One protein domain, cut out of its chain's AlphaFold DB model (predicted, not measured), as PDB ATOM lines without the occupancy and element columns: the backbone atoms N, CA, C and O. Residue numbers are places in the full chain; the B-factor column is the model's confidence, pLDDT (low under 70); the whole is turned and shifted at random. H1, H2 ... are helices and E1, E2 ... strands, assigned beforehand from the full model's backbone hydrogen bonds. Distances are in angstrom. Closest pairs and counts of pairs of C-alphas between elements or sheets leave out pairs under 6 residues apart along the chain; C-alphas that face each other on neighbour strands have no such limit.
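This is residues 26 to 42 and 50 to 101 of the 103 residues of an uncharacterized protein of endosymbiont GvMRE of Glomus versiforme (UniProt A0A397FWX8). Three helices joined end to end make a triangle; a long loop, residues 50 to 67, leads into it, and a small strand turn, residues 26 to 36, lies away from H2 and H3. The 69 printed residues, under half in named elements, run E1, H1, H2, H3: mostly helix, compact and rounded, radius of gyration of the C-alphas 11.3 A, spans 27 by 25 by 22 A.

Find E1, residues 34 to 36, at C-alpha 34 (7.188, -32.025, 33.703). H1, residues 68 to 77, runs 13.9 A; H2 is residues 79 to 85; H3, residues 88 to 99, runs 16.5 A to C-alpha 99 at (6.100, -47.072, 52.521).

Look at Tyr 75 and Phe 82, closest C-alphas 6.0 A apart: H1 and H2 only just touch, with 3 pairs within 8 A, only at the corner. H3 is close to H1 but not clearly touching, about perpendicular at 76 degrees; the closest C-alphas, Arg 72 and Ile 98, are 7.7 A apart. In H1, H2 and H3 every O i to N i+4 pair is within hydrogen-bond range. E1 pairs with no named strand.

Residues 43 to 49 are cut out, C-alphas 42 and 50 lying 9.3 A apart. Confidence is under 70 in residues 36 to 42, 50 to 64 and 101.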
ATOM      1  N   GLU A  26       9.025 -36.680  31.543       75.75
ATOM      2  CA  GLU A  26       7.679 -36.868  30.999       75.75
ATOM      3  C   GLU A  26       6.736 -35.783  31.517       75.75
ATOM      4  O   GLU A  26       6.998 -35.136  32.535       75.75
ATOM      5  N   ILE A  27       5.616 -35.583  30.824       80.12
ATOM      6  CA  ILE A  27       4.557 -34.670  31.261       80.12
ATOM      7  C   ILE A  27       3.526 -35.459  32.061       80.12
ATOM      8  O   ILE A  27       3.025 -36.495  31.628       80.12
ATOM      9  N   CYS A  28       3.181 -34.964  33.249       80.69
ATOM     10  CA  CYS A  28       2.123 -35.571  34.036       80.69
ATOM     11  C   CYS A  28       0.756 -35.311  33.400       80.69
ATOM     12  O   CYS A  28       0.300 -34.174  33.358       80.69
ATOM     13  N   PHE A  29       0.042 -36.373  33.041       81.19
ATOM     14  CA  PHE A  29      -1.318 -36.310  32.508       81.19
ATOM     15  C   PHE A  29      -2.319 -35.608  33.448       81.19
ATOM     16  O   PHE A  29      -3.269 -34.986  32.992       81.19
ATOM     17  N   LYS A  30      -2.113 -35.679  34.773       79.19
ATOM     18  CA  LYS A  30      -3.027 -35.085  35.766       79.19
ATOM     19  C   LYS A  30      -2.793 -33.602  36.041       79.19
ATOM     20  O   LYS A  30      -3.755 -32.903  36.332       79.19
ATOM     21  N   CYS A  31      -1.543 -33.146  36.044       82.94
ATOM     22  CA  CYS A  31      -1.207 -31.778  36.458       82.94
ATOM     23  C   CYS A  31      -0.420 -30.981  35.414       82.94
ATOM     24  O   CYS A  31      -0.051 -29.845  35.689       82.94
ATOM     25  N   GLY A  32      -0.101 -31.574  34.260       82.50
ATOM     26  CA  GLY A  32       0.667 -30.943  33.183       82.50
ATOM     27  C   GLY A  32       2.133 -30.657  33.522       82.50
ATOM     28  O   GLY A  32       2.884 -30.196  32.666       82.50
ATOM     29  N   LYS A  33       2.579 -30.927  34.755       82.50
ATOM     30  CA  LYS A  33       3.955 -30.651  35.173       82.50
ATOM     31  C   LYS A  33       4.913 -31.670  34.570       82.50
ATOM     32  O   LYS A  33       4.646 -32.875  34.607       82.50
ATOM     33  N   LYS A  34       6.050 -31.180  34.073       78.88
ATOM     34  CA  LYS A  34       7.188 -32.025  33.703       78.88
ATOM     35  C   LYS A  34       7.768 -32.664  34.958       78.88
ATOM     36  O   LYS A  34       7.948 -31.992  35.973       78.88
ATOM     37  N   PHE A  35       8.058 -33.952  34.892       74.81
ATOM     38  CA  PHE A  35       8.688 -34.679  35.980       74.81
ATOM     39  C   PHE A  35       9.647 -35.730  35.426       74.81
ATOM     40  O   PHE A  35       9.457 -36.258  34.333       74.81
ATOM     41  N   CYS A  36      10.694 -36.032  36.183       69.81
ATOM     42  CA  CYS A  36      11.655 -37.053  35.792       69.81
ATOM     43  C   CYS A  36      11.119 -38.434  36.165       69.81
ATOM     44  O   CYS A  36      10.751 -38.663  37.319       69.81
ATOM     45  N   LEU A  37      11.127 -39.364  35.209       63.38
ATOM     46  CA  LEU A  37      10.874 -40.770  35.488       63.38
ATOM     47  C   LEU A  37      12.021 -41.305  36.357       63.38
ATOM     48  O   LEU A  37      13.108 -41.610  35.863       63.38
ATOM     49  N   THR A  38      11.799 -41.412  37.664       56.56
ATOM     50  CA  THR A  38      12.703 -42.134  38.559       56.56
ATOM     51  C   THR A  38      12.514 -43.631  38.338       56.56
ATOM     52  O   THR A  38      11.554 -44.248  38.792       56.56
ATOM     53  N   PHE A  39      13.433 -44.236  37.590       53.75
ATOM     54  CA  PHE A  39      13.541 -45.688  37.524       53.75
ATOM     55  C   PHE A  39      14.115 -46.162  38.861       53.75
ATOM     56  O   PHE A  39      15.262 -45.841  39.171       53.75
ATOM     57  N   SER A  40      13.346 -46.891  39.678       45.38
ATOM     58  CA  SER A  40      13.938 -47.518  40.862       45.38
ATOM     59  C   SER A  40      14.931 -48.570  40.380       45.38
ATOM     60  O   SER A  40      14.542 -49.479  39.638       45.38
ATOM     61  N   PHE A  41      16.196 -48.444  40.773       40.88
ATOM     62  CA  PHE A  41      17.203 -49.456  40.492       40.88
ATOM     63  C   PHE A  41      16.738 -50.779  41.101       40.88
ATOM     64  O   PHE A  41      16.608 -50.920  42.314       40.88
ATOM     65  N   SER A  42      16.419 -51.735  40.236       40.69
ATOM     66  CA  SER A  42      16.151 -53.113  40.616       40.69
ATOM     67  C   SER A  42      17.417 -53.673  41.254       40.69
ATOM     68  O   SER A  42      18.408 -53.888  40.553       40.69
ATOM     69  N   HIS A  50       9.189 -52.074  35.145       46.03
ATOM     70  CA  HIS A  50       8.185 -51.470  36.016       46.03
ATOM     71  C   HIS A  50       8.243 -49.947  35.899       46.03
ATOM     72  O   HIS A  50       8.770 -49.250  36.762       46.03
ATOM     73  N   PHE A  51       7.683 -49.427  34.806       54.62
ATOM     74  CA  PHE A  51       7.287 -48.028  34.731       54.62
ATOM     75  C   PHE A  51       6.210 -47.789  35.793       54.62
ATOM     76  O   PHE A  51       5.025 -48.021  35.572       54.62
ATOM     77  N   LEU A  52       6.631 -47.329  36.970       53.78
ATOM     78  CA  LEU A  52       5.746 -46.912  38.065       53.78
ATOM     79  C   LEU A  52       4.754 -45.824  37.662       53.78
ATOM     80  O   LEU A  52       3.702 -45.672  38.270       53.78
ATOM     81  N   PHE A  53       5.092 -45.095  36.605       53.88
ATOM     82  CA  PHE A  53       4.335 -43.973  36.079       53.88
ATOM     83  C   PHE A  53       3.189 -44.396  35.157       53.88
ATOM     84  O   PHE A  53       2.461 -43.540  34.664       53.88
ATOM     85  N   TYR A  54       3.025 -45.702  34.938       55.44
ATOM     86  CA  TYR A  54       1.936 -46.294  34.176       55.44
ATOM     87  C   TYR A  54       0.800 -46.708  35.109       55.44
ATOM     88  O   TYR A  54       0.732 -47.838  35.615       55.44
ATOM     89  N   TRP A  55      -0.053 -45.732  35.391       62.59
ATOM     90  CA  TRP A  55      -1.035 -45.790  36.466       62.59
ATOM     91  C   TRP A  55      -2.278 -46.625  36.125       62.59
ATOM     92  O   TRP A  55      -2.960 -47.057  37.043       62.59
ATOM     93  N   SER A  56      -2.545 -46.933  34.852       60.41
ATOM     94  CA  SER A  56      -3.612 -47.863  34.456       60.41
ATOM     95  C   SER A  56      -3.088 -48.940  33.491       60.41
ATOM     96  O   SER A  56      -1.966 -48.854  32.989       60.41
ATOM     97  N   GLU A  57      -3.835 -50.033  33.326       61.97
ATOM     98  CA  GLU A  57      -3.585 -51.056  32.291       61.97
ATOM     99  C   GLU A  57      -4.506 -50.891  31.076       61.97
ATOM    100  O   GLU A  57      -4.480 -51.720  30.169       61.97
ATOM    101  N   LYS A  58      -5.312 -49.822  31.041       65.31
ATOM    102  CA  LYS A  58      -6.149 -49.516  29.884       65.31
ATOM    103  C   LYS A  58      -5.257 -49.143  28.708       65.31
ATOM    104  O   LYS A  58      -4.324 -48.356  28.861       65.31
ATOM    105  N   GLU A  59      -5.569 -49.670  27.529       64.00
ATOM    106  CA  GLU A  59      -4.807 -49.340  26.321       64.00
ATOM    107  C   GLU A  59      -4.889 -47.855  25.957       64.00
ATOM    108  O   GLU A  59      -3.936 -47.294  25.431       64.00
ATOM    109  N   GLU A  60      -5.969 -47.187  26.354       65.88
ATOM    110  CA  GLU A  60      -6.175 -45.742  26.201       65.88
ATOM    111  C   GLU A  60      -5.217 -44.882  27.046       65.88
ATOM    112  O   GLU A  60      -5.024 -43.695  26.773       65.88
ATOM    113  N   ASP A  61      -4.622 -45.453  28.095       64.12
ATOM    114  CA  ASP A  61      -3.711 -44.751  29.002       64.12
ATOM    115  C   ASP A  61      -2.268 -45.255  28.869       64.12
ATOM    116  O   ASP A  61      -1.401 -44.896  29.670       64.12
ATOM    117  N   LYS A  62      -2.000 -46.048  27.822       59.75
ATOM    118  CA  LYS A  62      -0.724 -46.713  27.528       59.75
ATOM    119  C   LYS A  62       0.411 -45.714  27.193       59.75
ATOM    120  O   LYS A  62       1.562 -46.078  26.988       59.75
ATOM    121  N   GLU A  63       0.144 -44.419  27.188       64.62
ATOM    122  CA  GLU A  63       1.181 -43.386  27.026       64.62
ATOM    123  C   GLU A  63       1.018 -42.242  28.036       64.62
ATOM    124  O   GLU A  63       1.709 -41.230  27.975       64.62
ATOM    125  N   LYS A  64       0.109 -42.395  29.009       68.19
ATOM    126  CA  LYS A  64      -0.184 -41.355  29.998       68.19
ATOM    127  C   LYS A  64       0.597 -41.605  31.274       68.19
ATOM    128  O   LYS A  64       0.307 -42.516  32.051       68.19
ATOM    129  N   HIS A  65       1.556 -40.726  31.530       74.38
ATOM    130  CA  HIS A  65       2.382 -40.766  32.726       74.38
ATOM    131  C   HIS A  65       1.804 -39.894  33.852       74.38
ATOM    132  O   HIS A  65       1.332 -38.783  33.617       74.38
ATOM    133  N   ILE A  66       1.830 -40.366  35.102       76.44
ATOM    134  CA  ILE A  66       1.399 -39.584  36.278       76.44
ATOM    135  C   ILE A  66       2.564 -39.399  37.242       76.44
ATOM    136  O   ILE A  66       3.118 -40.390  37.690       76.44
ATOM    137  N   CYS A  67       2.898 -38.160  37.617       78.69
ATOM    138  CA  CYS A  67       3.979 -37.889  38.567       78.69
ATOM    139  C   CYS A  67       3.687 -38.452  39.967       78.69
ATOM    140  O   CYS A  67       2.528 -38.627  40.351       78.69
ATOM    141  N   SER A  68       4.741 -38.665  40.757       76.69
ATOM    142  CA  SER A  68       4.650 -39.208  42.120       76.69
ATOM    143  C   SER A  68       3.663 -38.446  43.006       76.69
ATOM    144  O   SER A  68       2.822 -39.060  43.655       76.69
ATOM    145  N   LEU A  69       3.682 -37.111  42.950       81.81
ATOM    146  CA  LEU A  69       2.763 -36.249  43.700       81.81
ATOM    147  C   LEU A  69       1.294 -36.530  43.367       81.81
ATOM    148  O   LEU A  69       0.470 -36.713  44.262       81.81
ATOM    149  N   CYS A  70       0.959 -36.592  42.078       81.75
ATOM    150  CA  CYS A  70      -0.397 -36.887  41.629       81.75
ATOM    151  C   CYS A  70      -0.805 -38.323  41.979       81.75
ATOM    152  O   CYS A  70      -1.954 -38.556  42.342       81.75
ATOM    153  N   LEU A  71       0.135 -39.268  41.925       79.38
ATOM    154  CA  LEU A  71      -0.083 -40.662  42.305       79.38
ATOM    155  C   LEU A  71      -0.360 -40.785  43.821       79.38
ATOM    156  O   LEU A  71      -1.300 -41.463  44.235       79.38
ATOM    157  N   ARG A  72       0.391 -40.051  44.652       81.94
ATOM    158  CA  ARG A  72       0.213 -39.967  46.111       81.94
ATOM    159  C   ARG A  72      -1.096 -39.279  46.491       81.94
ATOM    160  O   ARG A  72      -1.798 -39.752  47.384       81.94
ATOM    161  N   LEU A  73      -1.477 -38.216  45.781       84.62
ATOM    162  CA  LEU A  73      -2.786 -37.569  45.929       84.62
ATOM    163  C   LEU A  73      -3.935 -38.507  45.545       84.62
ATOM    164  O   LEU A  73      -4.937 -38.560  46.253       84.62
ATOM    165  N   LEU A  74      -3.786 -39.277  44.464       81.56
ATOM    166  CA  LEU A  74      -4.786 -40.255  44.041       81.56
ATOM    167  C   LEU A  74      -4.984 -41.333  45.118       81.56
ATOM    168  O   LEU A  74      -6.115 -41.654  45.467       81.56
ATOM    169  N   TYR A  75      -3.900 -41.831  45.716       82.75
ATOM    170  CA  TYR A  75      -3.973 -42.824  46.790       82.75
ATOM    171  C   TYR A  75      -4.569 -42.290  48.099       82.75
ATOM    172  O   TYR A  75      -5.342 -42.991  48.752       82.75
ATOM    173  N   THR A  76      -4.208 -41.065  48.489       83.25
ATOM    174  CA  THR A  76      -4.624 -40.466  49.769       83.25
ATOM    175  C   THR A  76      -6.024 -39.866  49.710       83.25
ATOM    176  O   THR A  76      -6.833 -40.136  50.592       83.25
ATOM    177  N   LYS A  77      -6.341 -39.087  48.667       84.50
ATOM    178  CA  LYS A  77      -7.615 -38.358  48.548       84.50
ATOM    179  C   LYS A  77      -8.676 -39.083  47.724       84.50
ATOM    180  O   LYS A  77      -9.856 -38.795  47.870       84.50
ATOM    181  N   LYS A  78      -8.281 -40.001  46.836       83.06
ATOM    182  CA  LYS A  78      -9.179 -40.661  45.869       83.06
ATOM    183  C   LYS A  78      -8.978 -42.175  45.837       83.06
ATOM    184  O   LYS A  78      -8.957 -42.802  44.778       83.06
ATOM    185  N   ARG A  79      -8.848 -42.781  47.022       80.25
ATOM    186  CA  ARG A  79      -8.522 -44.206  47.182       80.25
ATOM    187  C   ARG A  79      -9.463 -45.129  46.399       80.25
ATOM    188  O   ARG A  79      -8.993 -46.084  45.798       80.25
ATOM    189  N   GLN A  80     -10.764 -44.843  46.351       80.56
ATOM    190  CA  GLN A  80     -11.715 -45.657  45.579       80.56
ATOM    191  C   GLN A  80     -11.458 -45.602  44.063       80.56
ATOM    192  O   GLN A  80     -11.535 -46.628  43.394       80.56
ATOM    193  N   GLU A  81     -11.116 -44.429  43.524       78.50
ATOM    194  CA  GLU A  81     -10.756 -44.242  42.110       78.50
ATOM    195  C   GLU A  81      -9.446 -44.988  41.798       78.50
ATOM    196  O   GLU A  81      -9.360 -45.720  40.817       78.50
ATOM    197  N   PHE A  82      -8.466 -44.907  42.706       78.75
ATOM    198  CA  PHE A  82      -7.220 -45.672  42.630       78.75
ATOM    199  C   PHE A  82      -7.467 -47.189  42.595       78.75
ATOM    200  O   PHE A  82      -6.923 -47.881  41.740       78.75
ATOM    201  N   LEU A  83      -8.314 -47.715  43.486       78.25
ATOM    202  CA  LEU A  83      -8.601 -49.153  43.561       78.25
ATOM    203  C   LEU A  83      -9.327 -49.688  42.316       78.25
ATOM    204  O   LEU A  83      -9.148 -50.854  41.977       78.25
ATOM    205  N   LYS A  84     -10.127 -48.850  41.643       78.75
ATOM    206  CA  LYS A  84     -10.860 -49.219  40.420       78.75
ATOM    207  C   LYS A  84      -9.978 -49.237  39.174       78.75
ATOM    208  O   LYS A  84     -10.219 -50.029  38.272       78.75
ATOM    209  N   ILE A  85      -8.998 -48.335  39.098       74.94
ATOM    210  CA  ILE A  85      -8.211 -48.120  37.874       74.94
ATOM    211  C   ILE A  85      -6.882 -48.889  37.906       74.94
ATOM    212  O   ILE A  85      -6.363 -49.289  36.862       74.94
ATOM    213  N   VAL A  86      -6.334 -49.125  39.101       74.50
ATOM    214  CA  VAL A  86      -5.046 -49.798  39.293       74.50
ATOM    215  C   VAL A  86      -5.278 -51.270  39.621       74.50
ATOM    216  O   VAL A  86      -5.967 -51.585  40.584       74.50
ATOM    217  N   ASN A  87      -4.644 -52.189  38.892       75.00
ATOM    218  CA  ASN A  87      -4.682 -53.622  39.206       75.00
ATOM    219  C   ASN A  87      -4.042 -53.922  40.577       75.00
ATOM    220  O   ASN A  87      -3.040 -53.312  40.952       75.00
ATOM    221  N   THR A  88      -4.578 -54.899  41.307       74.88
ATOM    222  CA  THR A  88      -4.142 -55.335  42.643       74.88
ATOM    223  C   THR A  88      -2.628 -55.557  42.757       74.88
ATOM    224  O   THR A  88      -2.021 -55.112  43.733       74.88
ATOM    225  N   LYS A  89      -1.974 -56.143  41.740       73.12
ATOM    226  CA  LYS A  89      -0.501 -56.296  41.715       73.12
ATOM    227  C   LYS A  89       0.226 -54.947  41.755       73.12
ATOM    228  O   LYS A  89       1.138 -54.748  42.557       73.12
ATOM    229  N   LYS A  90      -0.206 -53.990  40.926       72.06
ATOM    230  CA  LYS A  90       0.352 -52.628  40.898       72.06
ATOM    231  C   LYS A  90       0.007 -51.853  42.169       72.06
ATOM    232  O   LYS A  90       0.848 -51.097  42.643       72.06
ATOM    233  N   GLN A  91      -1.171 -52.073  42.757       77.81
ATOM    234  CA  GLN A  91      -1.536 -51.475  44.044       77.81
ATOM    235  C   GLN A  91      -0.582 -51.919  45.159       77.81
ATOM    236  O   GLN A  91      -0.149 -51.084  45.949       77.81
ATOM    237  N   SER A  92      -0.240 -53.211  45.216       77.00
ATOM    238  CA  SER A  92       0.706 -53.747  46.203       77.00
ATOM    239  C   SER A  92       2.089 -53.112  46.049       77.00
ATOM    240  O   SER A  92       2.622 -52.545  47.001       77.00
ATOM    241  N   HIS A  93       2.620 -53.087  44.822       74.56
ATOM    242  CA  HIS A  93       3.884 -52.406  44.535       74.56
ATOM    243  C   HIS A  93       3.835 -50.931  44.932       74.56
ATOM    244  O   HIS A  93       4.728 -50.447  45.620       74.56
ATOM    245  N   PHE A  94       2.775 -50.221  44.550       76.00
ATOM    246  CA  PHE A  94       2.599 -48.815  44.883       76.00
ATOM    247  C   PHE A  94       2.591 -48.570  46.402       76.00
ATOM    248  O   PHE A  94       3.268 -47.656  46.867       76.00
ATOM    249  N   ARG A  95       1.911 -49.414  47.192       78.00
ATOM    250  CA  ARG A  95       1.957 -49.343  48.665       78.00
ATOM    251  C   ARG A  95       3.381 -49.505  49.191       78.00
ATOM    252  O   ARG A  95       3.793 -48.719  50.039       78.00
ATOM    253  N   SER A  96       4.143 -50.458  48.655       76.44
ATOM    254  CA  SER A  96       5.554 -50.646  49.014       76.44
ATOM    255  C   SER A  96       6.411 -49.424  48.672       76.44
ATOM    256  O   SER A  96       7.299 -49.068  49.441       76.44
ATOM    257  N   TYR A  97       6.139 -48.748  47.554       76.62
ATOM    258  CA  TYR A  97       6.857 -47.529  47.175       76.62
ATOM    259  C   TYR A  97       6.527 -46.333  48.069       76.62
ATOM    260  O   TYR A  97       7.445 -45.614  48.462       76.62
ATOM    261  N   ILE A  98       5.256 -46.156  48.444       77.00
ATOM    262  CA  ILE A  98       4.845 -45.144  49.427       77.00
ATOM    263  C   ILE A  98       5.494 -45.425  50.788       77.00
ATOM    264  O   ILE A  98       6.047 -44.516  51.398       77.00
ATOM    265  N   ALA A  99       5.489 -46.683  51.247       76.56
ATOM    266  CA  ALA A  99       6.100 -47.072  52.521       76.56
ATOM    267  C   ALA A  99       7.617 -46.812  52.559       76.56
ATOM    268  O   ALA A  99       8.161 -46.467  53.602       76.56
ATOM    269  N   ARG A 100       8.295 -46.938  51.413       72.56
ATOM    270  CA  ARG A 100       9.730 -46.644  51.252       72.56
ATOM    271  C   ARG A 100      10.026 -45.175  50.929       72.56
ATOM    272  O   ARG A 100      11.176 -44.847  50.661       72.56
ATOM    273  N   ASN A 101       9.007 -44.310  50.908       68.69
ATOM    274  CA  ASN A 101       9.099 -42.895  50.534       68.69
ATOM    275  C   ASN A 101       9.789 -42.658  49.172       68.69
ATOM    276  O   ASN A 101      10.467 -41.657  48.961       68.69
TER     277      ASN A 101